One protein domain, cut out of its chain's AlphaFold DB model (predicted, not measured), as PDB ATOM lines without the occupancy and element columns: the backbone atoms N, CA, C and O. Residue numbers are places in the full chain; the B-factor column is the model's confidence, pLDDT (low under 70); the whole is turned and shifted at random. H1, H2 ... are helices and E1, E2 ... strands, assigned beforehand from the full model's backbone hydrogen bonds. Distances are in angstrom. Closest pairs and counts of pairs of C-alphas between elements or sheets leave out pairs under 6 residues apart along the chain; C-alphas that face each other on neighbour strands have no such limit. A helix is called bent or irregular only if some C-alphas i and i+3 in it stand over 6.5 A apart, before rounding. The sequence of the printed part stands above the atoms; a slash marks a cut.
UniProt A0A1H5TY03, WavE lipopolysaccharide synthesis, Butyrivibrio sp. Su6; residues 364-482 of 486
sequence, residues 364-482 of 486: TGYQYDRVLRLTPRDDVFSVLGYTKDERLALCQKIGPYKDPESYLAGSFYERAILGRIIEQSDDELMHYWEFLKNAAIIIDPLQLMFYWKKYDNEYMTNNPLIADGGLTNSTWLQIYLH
ATOM      1  N   THR A 364      41.966  30.211  48.676       47.44
ATOM      2  CA  THR A 364      40.777  29.428  48.281       47.44
ATOM      3  C   THR A 364      39.639  30.302  47.756       47.44
ATOM      4  O   THR A 364      39.074  30.002  46.709       47.44
ATOM      5  N   GLY A 365      39.349  31.433  48.407       47.28
ATOM      6  CA  GLY A 365      38.340  32.388  47.925       47.28
ATOM      7  C   GLY A 365      38.749  33.108  46.633       47.28
ATOM      8  O   GLY A 365      37.906  33.379  45.784       47.28
ATOM      9  N   TYR A 366      40.049  33.372  46.451       49.00
ATOM     10  CA  TYR A 366      40.568  34.105  45.293       49.00
ATOM     11  C   TYR A 366      40.502  33.300  43.991       49.00
ATOM     12  O   TYR A 366      40.330  33.890  42.930       49.00
ATOM     13  N   GLN A 367      40.589  31.968  44.046       51.50
ATOM     14  CA  GLN A 367      40.430  31.137  42.851       51.50
ATOM     15  C   GLN A 367      38.989  31.025  42.399       51.50
ATOM     16  O   GLN A 367      38.738  31.242  41.224       51.50
ATOM     17  N   TYR A 368      38.047  30.757  43.305       52.16
ATOM     18  CA  TYR A 368      36.628  30.747  42.948       52.16
ATOM     19  C   TYR A 368      36.190  32.096  42.377       52.16
ATOM     20  O   TYR A 368      35.553  32.144  41.328       52.16
ATOM     21  N   ASP A 369      36.604  33.196  43.009       53.97
ATOM     22  CA  ASP A 369      36.320  34.549  42.533       53.97
ATOM     23  C   ASP A 369      37.013  34.846  41.190       53.97
ATOM     24  O   ASP A 369      36.398  35.402  40.288       53.97
ATOM     25  N   ARG A 370      38.265  34.414  40.989       55.03
ATOM     26  CA  ARG A 370      38.967  34.556  39.703       55.03
ATOM     27  C   ARG A 370      38.335  33.697  38.607       55.03
ATOM     28  O   ARG A 370      38.148  34.195  37.509       55.03
ATOM     29  N   VAL A 371      37.961  32.456  38.891       55.56
ATOM     30  CA  VAL A 371      37.295  31.533  37.961       55.56
ATOM     31  C   VAL A 371      35.927  32.073  37.544       55.56
ATOM     32  O   VAL A 371      35.630  32.123  36.352       55.56
ATOM     33  N   LEU A 372      35.124  32.558  38.497       59.34
ATOM     34  CA  LEU A 372      33.832  33.196  38.221       59.34
ATOM     35  C   LEU A 372      33.980  34.533  37.479       59.34
ATOM     36  O   LEU A 372      33.123  34.878  36.675       59.34
ATOM     37  N   ARG A 373      35.057  35.293  37.725       56.75
ATOM     38  CA  ARG A 373      35.347  36.547  37.003       56.75
ATOM     39  C   ARG A 373      35.935  36.333  35.612       56.75
ATOM     40  O   ARG A 373      35.793  37.214  34.770       56.75
ATOM     41  N   LEU A 374      36.651  35.231  35.397       55.12
ATOM     42  CA  LEU A 374      37.258  34.878  34.110       55.12
ATOM     43  C   LEU A 374      36.287  34.130  33.200       55.12
ATOM     44  O   LEU A 374      36.472  34.162  31.987       55.12
ATOM     45  N   THR A 375      35.276  33.479  33.777       58.50
ATOM     46  CA  THR A 375      34.182  32.868  33.027       58.50
ATOM     47  C   THR A 375      33.341  33.978  32.395       58.50
ATOM     48  O   THR A 375      32.798  34.816  33.121       58.50
ATOM     49  N   PRO A 376      33.250  34.024  31.058       57.41
ATOM     50  CA  PRO A 376      32.355  34.940  30.375       57.41
ATOM     51  C   PRO A 376      30.926  34.722  30.870       57.41
ATOM     52  O   PRO A 376      30.464  33.585  30.971       57.41
ATOM     53  N   ARG A 377      30.217  35.816  31.160       65.75
ATOM     54  CA  ARG A 377      28.784  35.785  31.485       65.75
ATOM     55  C   ARG A 377      27.930  35.720  30.218       65.75
ATOM     56  O   ARG A 377      26.910  36.393  30.105       65.75
ATOM     57  N   ASP A 378      28.420  34.965  29.251       64.19
ATOM     58  CA  ASP A 378      27.820  34.838  27.940       64.19
ATOM     59  C   ASP A 378      26.779  33.720  27.987       64.19
ATOM     60  O   ASP A 378      26.906  32.744  28.736       64.19
ATOM     61  N   ASP A 379      25.723  33.856  27.192       77.50
ATOM     62  CA  ASP A 379      24.772  32.770  27.022       77.50
ATOM     63  C   ASP A 379      25.438  31.574  26.316       77.50
ATOM     64  O   ASP A 379      26.456  31.700  25.629       77.50
ATOM     65  N   VAL A 380      24.843  30.390  26.472       82.69
ATOM     66  CA  VAL A 380      25.400  29.140  25.937       82.69
ATOM     67  C   VAL A 380      25.669  29.197  24.430       82.69
ATOM     68  O   VAL A 380      26.655  28.619  23.983       82.69
ATOM     69  N   PHE A 381      24.849  29.896  23.638       82.69
ATOM     70  CA  PHE A 381      25.040  29.958  22.188       82.69
ATOM     71  C   PHE A 381      26.221  30.848  21.821       82.69
ATOM     72  O   PHE A 381      27.007  30.479  20.953       82.69
ATOM     73  N   SER A 382      26.380  31.973  22.519       84.69
ATOM     74  CA  SER A 382      27.554  32.835  22.375       84.69
ATOM     75  C   SER A 382      28.844  32.078  22.700       84.69
ATOM     76  O   SER A 382      29.793  32.135  21.923       84.69
ATOM     77  N   VAL A 383      28.857  31.297  23.789       85.88
ATOM     78  CA  VAL A 383      30.018  30.476  24.170       85.88
ATOM     79  C   VAL A 383      30.315  29.399  23.129       85.88
ATOM     80  O   VAL A 383      31.460  29.261  22.704       85.88
ATOM     81  N   LEU A 384      29.304  28.645  22.690       87.69
ATOM     82  CA  LEU A 384      29.489  27.596  21.679       87.69
ATOM     83  C   LEU A 384      29.915  28.164  20.314       87.69
ATOM     84  O   LEU A 384      30.536  27.452  19.532       87.69
ATOM     85  N   GLY A 385      29.630  29.442  20.048       88.12
ATOM     86  CA  GLY A 385      30.062  30.161  18.852       88.12
ATOM     87  C   GLY A 385      31.506  30.677  18.879       88.12
ATOM     88  O   GLY A 385      31.934  31.273  17.891       88.12
ATOM     89  N   TYR A 386      32.261  30.478  19.966       90.25
ATOM     90  CA  TYR A 386      33.656  30.922  20.039       90.25
ATOM     91  C   TYR A 386      34.503  30.282  18.943       90.25
ATOM     92  O   TYR A 386      34.528  29.061  18.785       90.25
ATOM     93  N   THR A 387      35.279  31.104  18.246       92.75
ATOM     94  CA  THR A 387      36.332  30.662  17.331       92.75
ATOM     95  C   THR A 387      37.440  29.926  18.085       92.75
ATOM     96  O   THR A 387      37.625  30.101  19.292       92.75
ATOM     97  N   LYS A 388      38.239  29.121  17.373       92.94
ATOM     98  CA  LYS A 388      39.407  28.443  17.961       92.94
ATOM     99  C   LYS A 388      40.340  29.419  18.690       92.94
ATOM    100  O   LYS A 388      40.781  29.124  19.797       92.94
ATOM    101  N   ASP A 389      40.596  30.591  18.112       93.75
ATOM    102  CA  ASP A 389      41.471  31.602  18.716       93.75
ATOM    103  C   ASP A 389      40.886  32.171  20.019       93.75
ATOM    104  O   ASP A 389      41.616  32.364  20.992       93.75
ATOM    105  N   GLU A 390      39.568  32.387  20.083       91.44
ATOM    106  CA  GLU A 390      38.884  32.825  21.307       91.44
ATOM    107  C   GLU A 390      38.940  31.756  22.405       91.44
ATOM    108  O   GLU A 390      39.224  32.081  23.563       91.44
ATOM    109  N   ARG A 391      38.746  30.480  22.045       91.94
ATOM    110  CA  ARG A 391      38.861  29.349  22.981       91.94
ATOM    111  C   ARG A 391      40.283  29.209  23.524       91.94
ATOM    112  O   ARG A 391      40.468  29.130  24.739       91.94
ATOM    113  N   LEU A 392      41.294  29.273  22.657       91.75
ATOM    114  CA  LEU A 392      42.703  29.241  23.064       91.75
ATOM    115  C   LEU A 392      43.064  30.435  23.957       91.75
ATOM    116  O   LEU A 392      43.721  30.261  24.987       91.75
ATOM    117  N   ALA A 393      42.597  31.640  23.620       89.44
ATOM    118  CA  ALA A 393      42.818  32.833  24.434       89.44
ATOM    119  C   ALA A 393      42.164  32.718  25.822       89.44
ATOM    120  O   ALA A 393      42.722  33.198  26.813       89.44
ATOM    121  N   LEU A 394      40.995  32.080  25.918       86.31
ATOM    122  CA  LEU A 394      40.331  31.792  27.188       86.31
ATOM    123  C   LEU A 394      41.132  30.784  28.029       86.31
ATOM    124  O   LEU A 394      41.444  31.086  29.182       86.31
ATOM    125  N   CYS A 395      41.542  29.651  27.454       86.88
ATOM    126  CA  CYS A 395      42.405  28.672  28.130       86.88
ATOM    127  C   CYS A 395      43.719  29.307  28.615       86.88
ATOM    128  O   CYS A 395      44.138  29.092  29.753       86.88
ATOM    129  N   GLN A 396      44.331  30.179  27.810       85.75
ATOM    130  CA  GLN A 396      45.546  30.899  28.194       85.75
ATOM    131  C   GLN A 396      45.333  31.822  29.410       85.75
ATOM    132  O   GLN A 396      46.232  31.950  30.243       85.75
ATOM    133  N   LYS A 397      44.156  32.456  29.543       82.81
ATOM    134  CA  LYS A 397      43.806  33.297  30.708       82.81
ATOM    135  C   LYS A 397      43.617  32.480  31.990       82.81
ATOM    136  O   LYS A 397      43.952  32.971  33.075       82.81
ATOM    137  N   ILE A 398      43.069  31.270  31.870       80.38
ATOM    138  CA  ILE A 398      42.920  30.317  32.982       80.38
ATOM    139  C   ILE A 398      44.312  29.878  33.450       80.38
ATOM    140  O   ILE A 398      44.641  30.005  34.632       80.38
ATOM    141  N   GLY A 399      45.163  29.501  32.497       79.81
ATOM    142  CA  GLY A 399      46.538  29.084  32.733       79.81
ATOM    143  C   GLY A 399      46.709  27.562  32.712       79.81
ATOM    144  O   GLY A 399      45.743  26.825  32.555       79.81
ATOM    145  N   PRO A 400      47.956  27.080  32.853       77.88
ATOM    146  CA  PRO A 400      48.300  25.675  32.619       77.88
ATOM    147  C   PRO A 400      48.022  24.748  33.813       77.88
ATOM    148  O   PRO A 400      48.170  23.532  33.696       77.88
ATOM    149  N   TYR A 401      47.681  25.309  34.976       81.81
ATOM    150  CA  TYR A 401      47.464  24.540  36.195       81.81
ATOM    151  C   TYR A 401      46.002  24.141  36.343       81.81
ATOM    152  O   TYR A 401      45.102  24.954  36.145       81.81
ATOM    153  N   LYS A 402      45.781  22.896  36.758       83.00
ATOM    154  CA  LYS A 402      44.466  22.311  36.991       83.00
ATOM    155  C   LYS A 402      44.201  22.245  38.484       83.00
ATOM    156  O   LYS A 402      44.994  21.684  39.248       83.00
ATOM    157  N   ASP A 403      43.064  22.789  38.895       82.50
ATOM    158  CA  ASP A 403      42.515  22.477  40.207       82.50
ATOM    159  C   ASP A 403      42.186  20.966  40.299       82.50
ATOM    160  O   ASP A 403      42.058  20.293  39.274       82.50
ATOM    161  N   PRO A 404      42.058  20.412  41.511       84.69
ATOM    162  CA  PRO A 404      41.752  19.000  41.729       84.69
ATOM    163  C   PRO A 404      40.597  18.412  40.915       84.69
ATOM    164  O   PRO A 404      40.724  17.290  40.428       84.69
ATOM    165  N   GLU A 405      39.486  19.136  40.771       86.06
ATOM    166  CA  GLU A 405      38.296  18.603  40.101       86.06
ATOM    167  C   GLU A 405      38.543  18.545  38.590       86.06
ATOM    168  O   GLU A 405      38.352  17.502  37.955       86.06
ATOM    169  N   SER A 406      39.090  19.637  38.042       89.50
ATOM    170  CA  SER A 406      39.523  19.736  36.645       89.50
ATOM    171  C   SER A 406      40.590  18.695  36.308       89.50
ATOM    172  O   SER A 406      40.592  18.110  35.222       89.50
ATOM    173  N   TYR A 407      41.487  18.410  37.253       90.69
ATOM    174  CA  TYR A 407      42.509  17.385  37.103       90.69
ATOM    175  C   TYR A 407      41.915  15.977  37.022       90.69
ATOM    176  O   TYR A 407      42.312  15.213  36.141       90.69
ATOM    177  N   LEU A 408      40.965  15.615  37.891       92.44
ATOM    178  CA  LEU A 408      40.360  14.278  37.871       92.44
ATOM    179  C   LEU A 408      39.668  13.992  36.537       92.44
ATOM    180  O   LEU A 408      39.974  12.986  35.890       92.44
ATOM    181  N   ALA A 409      38.793  14.898  36.094       95.25
ATOM    182  CA  ALA A 409      38.071  14.734  34.837       95.25
ATOM    183  C   ALA A 409      38.996  14.833  33.615       95.25
ATOM    184  O   ALA A 409      38.931  13.979  32.728       95.25
ATOM    185  N   GLY A 410      39.908  15.809  33.589       94.94
ATOM    186  CA  GLY A 410      40.862  15.976  32.492       94.94
ATOM    187  C   GLY A 410      41.815  14.796  32.365       94.94
ATOM    188  O   GLY A 410      42.014  14.266  31.274       94.94
ATOM    189  N   SER A 411      42.353  14.308  33.482       94.56
ATOM    190  CA  SER A 411      43.261  13.168  33.457       94.56
ATOM    191  C   SER A 411      42.517  11.868  33.118       94.56
ATOM    192  O   SER A 411      43.072  11.006  32.438       94.56
ATOM    193  N   PHE A 412      41.255  11.702  33.539       96.31
ATOM    194  CA  PHE A 412      40.420  10.597  33.053       96.31
ATOM    195  C   PHE A 412      40.269  10.642  31.532       96.31
ATOM    196  O   PHE A 412      40.513   9.631  30.876       96.31
ATOM    197  N   TYR A 413      39.927  11.803  30.970       97.06
ATOM    198  CA  TYR A 413      39.807  11.974  29.527       97.06
ATOM    199  C   TYR A 413      41.112  11.615  28.803       97.06
ATOM    200  O   TYR A 413      41.093  10.783  27.899       97.06
ATOM    201  N   GLU A 414      42.252  12.141  29.252       95.94
ATOM    202  CA  GLU A 414      43.577  11.852  28.684       95.94
ATOM    203  C   GLU A 414      43.917  10.356  28.696       95.94
ATOM    204  O   GLU A 414      44.331   9.800  27.678       95.94
ATOM    205  N   ARG A 415      43.721   9.680  29.836       95.50
ATOM    206  CA  ARG A 415      44.120   8.273  30.012       95.50
ATOM    207  C   ARG A 415      43.143   7.281  29.389       95.50
ATOM    208  O   ARG A 415      43.575   6.261  28.860       95.50
ATOM    209  N   ALA A 416      41.843   7.528  29.530       95.44
ATOM    210  CA  ALA A 416      40.808   6.549  29.211       95.44
ATOM    211  C   ALA A 416      40.161   6.778  27.844       95.44
ATOM    212  O   ALA A 416      39.651   5.823  27.272       95.44
ATOM    213  N   ILE A 417      40.165   8.011  27.326       95.62
ATOM    214  CA  ILE A 417      39.428   8.366  26.104       95.62
ATOM    215  C   ILE A 417      40.373   8.831  24.993       95.62
ATOM    216  O   ILE A 417      40.296   8.321  23.877       95.62
ATOM    217  N   LEU A 418      41.249   9.796  25.278       95.94
ATOM    218  CA  LEU A 418      42.135  10.408  24.288       95.94
ATOM    219  C   LEU A 418      43.383   9.551  24.014       95.94
ATOM    220  O   LEU A 418      43.877   9.524  22.890       95.94
ATOM    221  N   GLY A 419      43.898   8.849  25.026       95.25
ATOM    222  CA  GLY A 419      45.098   8.012  24.919       95.25
ATOM    223  C   GLY A 419      46.416   8.796  24.861       95.25
ATOM    224  O   GLY A 419      47.465   8.202  24.613       95.25
ATOM    225  N   ARG A 420      46.378  10.114  25.086       95.19
ATOM    226  CA  ARG A 420      47.544  11.001  25.203       95.19
ATOM    227  C   ARG A 420      47.232  12.180  26.122       95.19
ATOM    228  O   ARG A 420      46.073  12.459  26.413       95.19
ATOM    229  N   ILE A 421      48.284  12.872  26.542       93.31
ATOM    230  CA  ILE A 421      48.191  14.125  27.295       93.31
ATOM    231  C   ILE A 421      47.770  15.259  26.345       93.31
ATOM    232  O   ILE A 421      48.175  15.259  25.178       93.31
ATOM    233  N   ILE A 422      46.956  16.198  26.838       93.25
ATOM    234  CA  ILE A 422      46.624  17.441  26.128       93.25
ATOM    235  C   ILE A 422      47.816  18.402  26.230       93.25
ATOM    236  O   ILE A 422      48.306  18.694  27.323       93.25
ATOM    237  N   GLU A 423      48.282  18.892  25.088       91.25
ATOM    238  CA  GLU A 423      49.389  19.833  24.956       91.25
ATOM    239  C   GLU A 423      48.894  21.285  24.938       91.25
ATOM    240  O   GLU A 423      47.741  21.571  24.645       91.25
ATOM    241  N   GLN A 424      49.793  22.244  25.175       84.38
ATOM    242  CA  GLN A 424      49.444  23.672  25.172       84.38
ATOM    243  C   GLN A 424      48.919  24.179  23.813       84.38
ATOM    244  O   GLN A 424      48.263  25.216  23.753       84.38
ATOM    245  N   SER A 425      49.240  23.478  22.721       88.38
ATOM    246  CA  SER A 425      48.764  23.815  21.375       88.38
ATOM    247  C   SER A 425      47.379  23.240  21.051       88.38
ATOM    248  O   SER A 425      46.769  23.653  20.061       88.38
ATOM    249  N   ASP A 426      46.883  22.310  21.873       93.19
ATOM    250  CA  ASP A 426      45.559  21.727  21.706       93.19
ATOM    251  C   ASP A 426      44.468  22.714  22.134       93.19
ATOM    252  O   ASP A 426      44.624  23.524  23.050       93.19
ATOM    253  N   ASP A 427      43.308  22.592  21.495       94.88
ATOM    254  CA  ASP A 427      42.098  23.289  21.911       94.88
ATOM    255  C   ASP A 427      41.453  22.546  23.092       94.88
ATOM    256  O   ASP A 427      40.536  21.736  22.937       94.88
ATOM    257  N   GLU A 428      41.996  22.770  24.290       94.69
ATOM    258  CA  GLU A 428      41.575  22.066  25.506       94.69
ATOM    259  C   GLU A 428      40.081  22.264  25.814       94.69
ATOM    260  O   GLU A 428      39.416  21.344  26.299       94.69
ATOM    261  N   LEU A 429      39.530  23.440  25.500       93.69
ATOM    262  CA  LEU A 429      38.111  23.719  25.696       93.69
ATOM    263  C   LEU A 429      37.238  22.904  24.738       93.69
ATOM    264  O   LEU A 429      36.239  22.335  25.180       93.69
ATOM    265  N   MET A 430      37.638  22.773  23.469       96.00
ATOM    266  CA  MET A 430      36.941  21.888  22.533       96.00
ATOM    267  C   MET A 430      36.988  20.430  23.004       96.00
ATOM    268  O   MET A 430      35.952  19.773  23.056       96.00
ATOM    269  N   HIS A 431      38.144  19.935  23.453       96.69
ATOM    270  CA  HIS A 431      38.241  18.585  24.021       96.69
ATOM    271  C   HIS A 431      37.333  18.375  25.235       96.69
ATOM    272  O   HIS A 431      36.735  17.307  25.398       96.69
ATOM    273  N   TYR A 432      37.194  19.388  26.088       96.44
ATOM    274  CA  TYR A 432      36.251  19.330  27.193       96.44
ATOM    275  C   TYR A 432      34.797  19.272  26.705       96.44
ATOM    276  O   TYR A 432      34.014  18.464  27.205       96.44
ATOM    277  N   TRP A 433      34.416  20.061  25.704       95.94
ATOM    278  CA  TRP A 433      33.065  20.000  25.140       95.94
ATOM    279  C   TRP A 433      32.775  18.672  24.437       95.94
ATOM    280  O   TRP A 433      31.686  18.115  24.600       95.94
ATOM    281  N   GLU A 434      33.755  18.095  23.742       95.25
ATOM    282  CA  GLU A 434      33.671  16.739  23.200       95.25
ATOM    283  C   GLU A 434      33.480  15.696  24.304       95.25
ATOM    284  O   GLU A 434      32.686  14.761  24.144       95.25
ATOM    285  N   PHE A 435      34.178  15.850  25.433       96.62
ATOM    286  CA  PHE A 435      33.990  15.015  26.614       96.62
ATOM    287  C   PHE A 435      32.563  15.149  27.166       96.62
ATOM    288  O   PHE A 435      31.877  14.138  27.336       96.62
ATOM    289  N   LEU A 436      32.064  16.373  27.360       96.06
ATOM    290  CA  LEU A 436      30.694  16.619  27.823       96.06
ATOM    291  C   LEU A 436      29.648  15.995  26.890       96.06
ATOM    292  O   LEU A 436      28.720  15.321  27.346       96.06
ATOM    293  N   LYS A 437      29.826  16.169  25.575       95.50
ATOM    294  CA  LYS A 437      28.922  15.646  24.547       95.50
ATOM    295  C   LYS A 437      28.925  14.125  24.480       95.50
ATOM    296  O   LYS A 437      27.867  13.526  24.269       95.50
ATOM    297  N   ASN A 438      30.074  13.474  24.649       95.19
ATOM    298  CA  ASN A 438      30.218  12.052  24.321       95.19
ATOM    299  C   ASN A 438      30.374  11.120  25.524       95.19
ATOM    300  O   ASN A 438      30.121   9.926  25.373       95.19
ATOM    301  N   ALA A 439      30.774  11.633  26.685       96.25
ATOM    302  CA  ALA A 439      31.156  10.827  27.844       96.25
ATOM    303  C   ALA A 439      30.448  11.225  29.147       96.25
ATOM    304  O   ALA A 439      30.408  10.410  30.065       96.25
ATOM    305  N   ALA A 440      29.870  12.427  29.232       97.00
ATOM    306  CA  ALA A 440      29.217  12.907  30.448       97.00
ATOM    307  C   ALA A 440      27.689  13.014  30.320       97.00
ATOM    308  O   ALA A 440      27.144  13.113  29.212       97.00
ATOM    309  N   ILE A 441      27.021  13.024  31.475       97.38
ATOM    310  CA  ILE A 441      25.652  13.509  31.695       97.38
ATOM    311  C   ILE A 441      25.706  14.497  32.860       97.38
ATOM    312  O   ILE A 441      26.383  14.246  33.853       97.38
ATOM    313  N   ILE A 442      24.987  15.612  32.758       96.06
ATOM    314  CA  ILE A 442      24.900  16.600  33.839       96.06
ATOM    315  C   ILE A 442      23.500  16.564  34.438       96.06
ATOM    316  O   ILE A 442      22.518  16.694  33.708       96.06
ATOM    317  N   ILE A 443      23.405  16.393  35.756       94.00
ATOM    318  CA  ILE A 443      22.144  16.361  36.505       94.00
ATOM    319  C   ILE A 443      22.096  17.534  37.467       94.00
ATOM    320  O   ILE A 443      23.019  17.736  38.256       94.00
ATOM    321  N   ASP A 444      20.996  18.280  37.461       89.38
ATOM    322  CA  ASP A 444      20.878  19.418  38.362       89.38
ATOM    323  C   ASP A 444      20.597  18.949  39.805       89.38
ATOM    324  O   ASP A 444      19.726  18.106  40.030       89.38
ATOM    325  N   PRO A 445      21.261  19.527  40.819       84.75
ATOM    326  CA  PRO A 445      21.100  19.152  42.226       84.75
ATOM    327  C   PRO A 445      19.646  19.162  42.714       84.75
ATOM    328  O   PRO A 445      19.243  18.309  43.505       84.75
ATOM    329  N   LEU A 446      18.839  20.103  42.212       81.06
ATOM    330  CA  LEU A 446      17.415  20.199  42.536       81.06
ATOM    331  C   LEU A 446      16.606  18.999  42.028       81.06
ATOM    332  O   LEU A 446      15.654  18.606  42.697       81.06
ATOM    333  N   GLN A 447      16.998  18.385  40.904       85.38
ATOM    334  CA  GLN A 447      16.332  17.190  40.372       85.38
ATOM    335  C   GLN A 447      16.489  15.997  41.318       85.38
ATOM    336  O   GLN A 447      15.590  15.171  41.409       85.38
ATOM    337  N   LEU A 448      17.590  15.934  42.069       86.81
ATOM    338  CA  LEU A 448      17.861  14.869  43.042       86.81
ATOM    339  C   LEU A 448      17.458  15.241  44.474       86.81
ATOM    340  O   LEU A 448      17.668  14.454  45.403       86.81
ATOM    341  N   MET A 449      16.928  16.455  44.666       84.06
ATOM    342  CA  MET A 449      16.758  17.076  45.978       84.06
ATOM    343  C   MET A 449      18.037  16.933  46.819       84.06
ATOM    344  O   MET A 449      18.036  16.392  47.927       84.06
ATOM    345  N   PHE A 450      19.162  17.315  46.227       85.75
ATOM    346  CA  PHE A 450      20.478  17.182  46.829       85.75
ATOM    347  C   PHE A 450      20.669  18.173  47.981       85.75
ATOM    348  O   PHE A 450      20.262  19.334  47.915       85.75
ATOM    349  N   TYR A 451      21.340  17.710  49.031       83.50
ATOM    350  CA  TYR A 451      21.721  18.505  50.185       83.50
ATOM    351  C   TYR A 451      23.178  18.260  50.554       83.50
ATOM    352  O   TYR A 451      23.629  17.115  50.638       83.50
ATOM    353  N   TRP A 452      23.893  19.347  50.837       84.31
ATOM    354  CA  TRP A 452      25.295  19.319  51.225       84.31
ATOM    355  C   TRP A 452      25.503  20.074  52.535       84.31
ATOM    356  O   TRP A 452      25.547  21.302  52.562       84.31
ATOM    357  N   LYS A 453      25.673  19.329  53.632       81.50
ATOM    358  CA  LYS A 453      25.734  19.896  54.986       81.50
ATOM    359  C   LYS A 453      26.887  20.887  55.168       81.50
ATOM    360  O   LYS A 453      26.716  21.908  55.823       81.50
ATOM    361  N   LYS A 454      28.057  20.596  54.591       76.38
ATOM    362  CA  LYS A 454      29.267  21.414  54.766       76.38
ATOM    363  C   LYS A 454      29.100  22.853  54.262       76.38
ATOM    364  O   LYS A 454      29.665  23.759  54.860       76.38
ATOM    365  N   TYR A 455      28.328  23.055  53.195       66.31
ATOM    366  CA  TYR A 455      28.197  24.350  52.520       66.31
ATOM    367  C   TYR A 455      26.757  24.873  52.489       66.31
ATOM    368  O   TYR A 455      26.409  25.675  51.622       66.31
ATOM    369  N   ASP A 456      25.933  24.449  53.454       63.47
ATOM    370  CA  ASP A 456      24.513  24.814  53.569       63.47
ATOM    371  C   ASP A 456      24.296  26.340  53.509       63.47
ATOM    372  O   ASP A 456      23.339  26.814  52.914       63.47
ATOM    373  N   ASN A 457      25.242  27.138  54.022       49.84
ATOM    374  CA  ASN A 457      25.157  28.603  54.002       49.84
ATOM    375  C   ASN A 457      25.824  29.276  52.780       49.84
ATOM    376  O   ASN A 457      25.492  30.418  52.475       49.84
ATOM    377  N   GLU A 458      26.767  28.619  52.091       48.22
ATOM    378  CA  GLU A 458      27.641  29.267  51.088       48.22
ATOM    379  C   GLU A 458      27.069  29.237  49.659       48.22
ATOM    380  O   GLU A 458      27.285  30.174  48.891       48.22
ATOM    381  N   TYR A 459      26.288  28.211  49.303       49.22
ATOM    382  CA  TYR A 459      25.657  28.102  47.972       49.22
ATOM    383  C   TYR A 459      24.184  28.532  47.941       49.22
ATOM    384  O   TYR A 459      23.598  28.665  46.870       49.22
ATOM    385  N   MET A 460      23.588  28.803  49.106       42.19
ATOM    386  CA  MET A 460      22.270  29.441  49.226       42.19
ATOM    387  C   MET A 460      22.268  30.870  48.657       42.19
ATOM    388  O   MET A 460      21.274  31.311  48.086       42.19
ATOM    389  N   THR A 461      23.370  31.604  48.832       37.91
ATOM    390  CA  THR A 461      23.522  33.000  48.383       37.91
ATOM    391  C   THR A 461      24.096  33.102  46.970       37.91
ATOM    392  O   THR A 461      23.748  34.025  46.240       37.91
ATOM    393  N   ASN A 462      24.903  32.120  46.561       42.41
ATOM    394  CA  ASN A 462      25.452  31.980  45.216       42.41
ATOM    395  C   ASN A 462      24.779  30.801  44.510       42.41
ATOM    396  O   ASN A 462      25.387  29.743  44.371       42.41
ATOM    397  N   ASN A 463      23.517  30.959  44.100       45.28
ATOM    398  CA  ASN A 463      22.823  29.923  43.338       45.28
ATOM    399  C   ASN A 463      23.534  29.737  41.979       45.28
ATOM    400  O   ASN A 463      23.424  30.617  41.122       45.28
ATOM    401  N   PRO A 464      24.234  28.617  41.733       43.66
ATOM    402  CA  PRO A 464      24.935  28.411  40.472       43.66
ATOM    403  C   PRO A 464      23.975  28.158  39.301       43.66
ATOM    404  O   PRO A 464      24.405  28.223  38.157       43.66
ATOM    405  N   LEU A 465      22.675  27.944  39.559       47.22
ATOM    406  CA  LEU A 465      21.633  27.959  38.522       47.22
ATOM    407  C   LEU A 465      21.362  29.377  37.984       47.22
ATOM    408  O   LEU A 465      20.622  29.527  37.019       47.22
ATOM    409  N   ILE A 466      21.916  30.410  38.631       46.88
ATOM    410  CA  ILE A 466      21.733  31.836  38.311       46.88
ATOM    411  C   ILE A 466      23.082  32.509  37.975       46.88
ATOM    412  O   ILE A 466      23.118  33.669  37.580       46.88
ATOM    413  N   ALA A 467      24.211  31.803  38.104       46.91
ATOM    414  CA  ALA A 467      25.504  32.339  37.697       46.91
ATOM    415  C   ALA A 467      25.722  32.071  36.202       46.91
ATOM    416  O   ALA A 467      25.904  30.922  35.796       46.91
ATOM    417  N   ASP A 468      25.697  33.134  35.397       49.69
ATOM    418  CA  ASP A 468      26.063  33.105  33.979       49.69
ATOM    419  C   ASP A 468      27.400  32.343  33.802       49.69
ATOM    420  O   ASP A 468      28.421  32.744  34.366       49.69
ATOM    421  N   GLY A 469      27.371  31.198  33.102       58.25
ATOM    422  CA  GLY A 469      28.518  30.289  32.900       58.25
ATOM    423  C   GLY A 469      28.453  28.926  33.616       58.25
ATOM    424  O   GLY A 469      29.311  28.064  33.383       58.25
ATOM    425  N   GLY A 470      27.441  28.688  34.459       76.56
ATOM    426  CA  GLY A 470      27.213  27.395  35.113       76.56
ATOM    427  C   GLY A 470      26.838  26.268  34.139       76.56
ATOM    428  O   GLY A 470      26.017  26.440  33.232       76.56
ATOM    429  N   LEU A 471      27.400  25.075  34.344       86.88
ATOM    430  CA  LEU A 471      27.022  23.880  33.592       86.88
ATOM    431  C   LEU A 471      25.801  23.222  34.249       86.88
ATOM    432  O   LEU A 471      25.936  22.466  35.209       86.88
ATOM    433  N   THR A 472      24.608  23.540  33.748       88.31
ATOM    434  CA  THR A 472      23.339  22.909  34.157       88.31
ATOM    435  C   THR A 472      22.978  21.743  33.236       88.31
ATOM    436  O   THR A 472      23.552  21.609  32.149       88.31
ATOM    437  N   ASN A 473      21.985  20.931  33.607       91.88
ATOM    438  CA  ASN A 473      21.416  19.917  32.714       91.88
ATOM    439  C   ASN A 473      20.934  20.538  31.391       91.88
ATOM    440  O   ASN A 473      21.193  19.988  30.322       91.88
ATOM    441  N   SER A 474      20.302  21.716  31.446       90.50
ATOM    442  CA  SER A 474      19.834  22.420  30.247       90.50
ATOM    443  C   SER A 474      20.985  22.862  29.334       90.50
ATOM    444  O   SER A 474      20.925  22.638  28.126       90.50
ATOM    445  N   THR A 475      22.067  23.401  29.908       90.12
ATOM    446  CA  THR A 475      23.293  23.770  29.184       90.12
ATOM    447  C   THR A 475      23.923  22.540  28.532       90.12
ATOM    448  O   THR A 475      24.277  22.564  27.356       90.12
ATOM    449  N   TRP A 476      24.021  21.434  29.273       94.56
ATOM    450  CA  TRP A 476      24.553  20.178  28.755       94.56
ATOM    451  C   TRP A 476      23.706  19.600  27.619       94.56
ATOM    452  O   TRP A 476      24.271  19.116  26.642       94.56
ATOM    453  N   LEU A 477      22.373  19.688  27.683       94.50
ATOM    454  CA  LEU A 477      21.510  19.254  26.581       94.50
ATOM    455  C   LEU A 477      21.769  20.052  25.298       94.50
ATOM    456  O   LEU A 477      21.761  19.463  24.218       94.50
ATOM    457  N   GLN A 478      22.056  21.355  25.405       92.94
ATOM    458  CA  GLN A 478      22.466  22.151  24.243       92.94
ATOM    459  C   GLN A 478      23.774  21.614  23.651       92.94
ATOM    460  O   GLN A 478      23.825  21.362  22.455       92.94
ATOM    461  N   ILE A 479      24.789  21.336  24.476       93.25
ATOM    462  CA  ILE A 479      26.068  20.741  24.032       93.25
ATOM    463  C   ILE A 479      25.861  19.361  23.396       93.25
ATOM    464  O   ILE A 479      26.458  19.043  22.370       93.25
ATOM    465  N   TYR A 480      25.019  18.527  24.006       94.06
ATOM    466  CA  TYR A 480      24.720  17.181  23.528       94.06
ATOM    467  C   TYR A 480      24.120  17.199  22.115       94.06
ATOM    468  O   TYR A 480      24.483  16.365  21.281       94.06
ATOM    469  N   LEU A 481      23.230  18.160  21.851       92.81
ATOM    470  CA  LEU A 481      22.570  18.350  20.558       92.81
ATOM    471  C   LEU A 481      23.400  19.169  19.562       92.81
ATOM    472  O   LEU A 481      23.131  19.105  18.366       92.81
ATOM    473  N   HIS A 482      24.389  19.928  20.032       91.00
ATOM    474  CA  HIS A 482      25.187  20.814  19.195       91.00
ATOM    475  C   HIS A 482      26.144  20.033  18.290       91.00
ATOM    476  O   HIS A 482      26.830  19.109  18.732       91.00
TER     477      HIS A 482
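This is residues 364 to 482 of the 486 residues of the protein "WavE lipopolysaccharide synthesis" of Butyrivibrio sp. Su6 (UniProt A0A1H5TY03). H5 is the crossbar of a group of short helices: H3 packs on its first residues, H7 packs on residues 433 to 438, and H4 passes close by, each of the three running across it. H1 meets the end of H3, H2 is near H7, and beyond H5 the backbone leads through E1 and H6 to a loop, residues 448 to 463, that sticks out and folds back to H7. The printed part has 119 residues, with seven named helices and two short named strands in the order H1, H2, H3, H4, H5, E1, H6, E2, H7, and its class is mostly helix. The whole is compact, with a radius of gyration of the C-alphas of 15.1 A and spans of 40 by 31 by 29 A.

H1, residues 364 to 374, begins with C-alpha 364 at (40.777, 29.428, 48.281) and is 15.6 A long from first to last C-alpha. H2 holds residues 380 to 384, and H3, residues 388 to 398, is 15.5 A long. H4, residues 404 to 418, is the longest helix at 19.4 A; it is neither bent nor irregular, but only just: C-alphas 415 and 418 are 6.4 A apart. H5, residues 428 to 439, begins with C-alpha 428 at (41.575, 22.066, 25.506) and is 15.5 A long. E1, residues 440 to 443, H6, residues 445 to 448, and E2, residues 450 to 452, follow. H7, residues 473 to 481, is 12.3 A long and ends with C-alpha 481 at (22.570, 18.350, 20.558).

H1 and H3 only just touch, only at their ends, with 3 pairs of C-alphas within 8 A; the closest are those of Leu 374 and Ile 398, 7.4 A apart. They run opposite ways at a shallow tilt of 21 degrees. H2 and H7 are close but not clearly touching, the closest C-alphas being those of Val 380 and Thr 475, 6.6 A apart. H3 touches H5 at residues 428 to 430 alone, about perpendicular at 80 degrees; the closest C-alphas, of Arg 391 and Leu 429, are 6.3 A apart. H4 and H5 are close but not clearly touching, with the C-alphas of Tyr 413 and Phe 435 closest at 7.2 A; at 72 degrees they are only just about perpendicular. H5 touches H7 with residues 433 to 438 alone, at 87 degrees, about perpendicular; the closest C-alphas, of Lys 437 and Tyr 480, are 4.6 A apart. The closest C-alphas of E1 and H7, of Ile 442 and Asn 473, are 4.9 A apart. E1 and E2 are apart, and each pairs with no named strand. Every O i to N i+4 pair is within hydrogen-bond range in H2, H3, H5 and H7, against 6 of 7 in H1 and 10 of 11 in H4, while H6 is too short for such a pair.

The two C-alphas farthest apart, of Asp 389 and Lys 453, are 41.2 A from each other. The printed part has no cut. The link from E2 to H7, residues 453 to 472, is long, and the link from H4 to H5 is short but not tight. Residues 448 to 463, of which 450 to 452 belong to E2, stand free. The mean pLDDT of the printed part is 80.5, and residues 364 to 378 and 455 to 469 of the model are under 70.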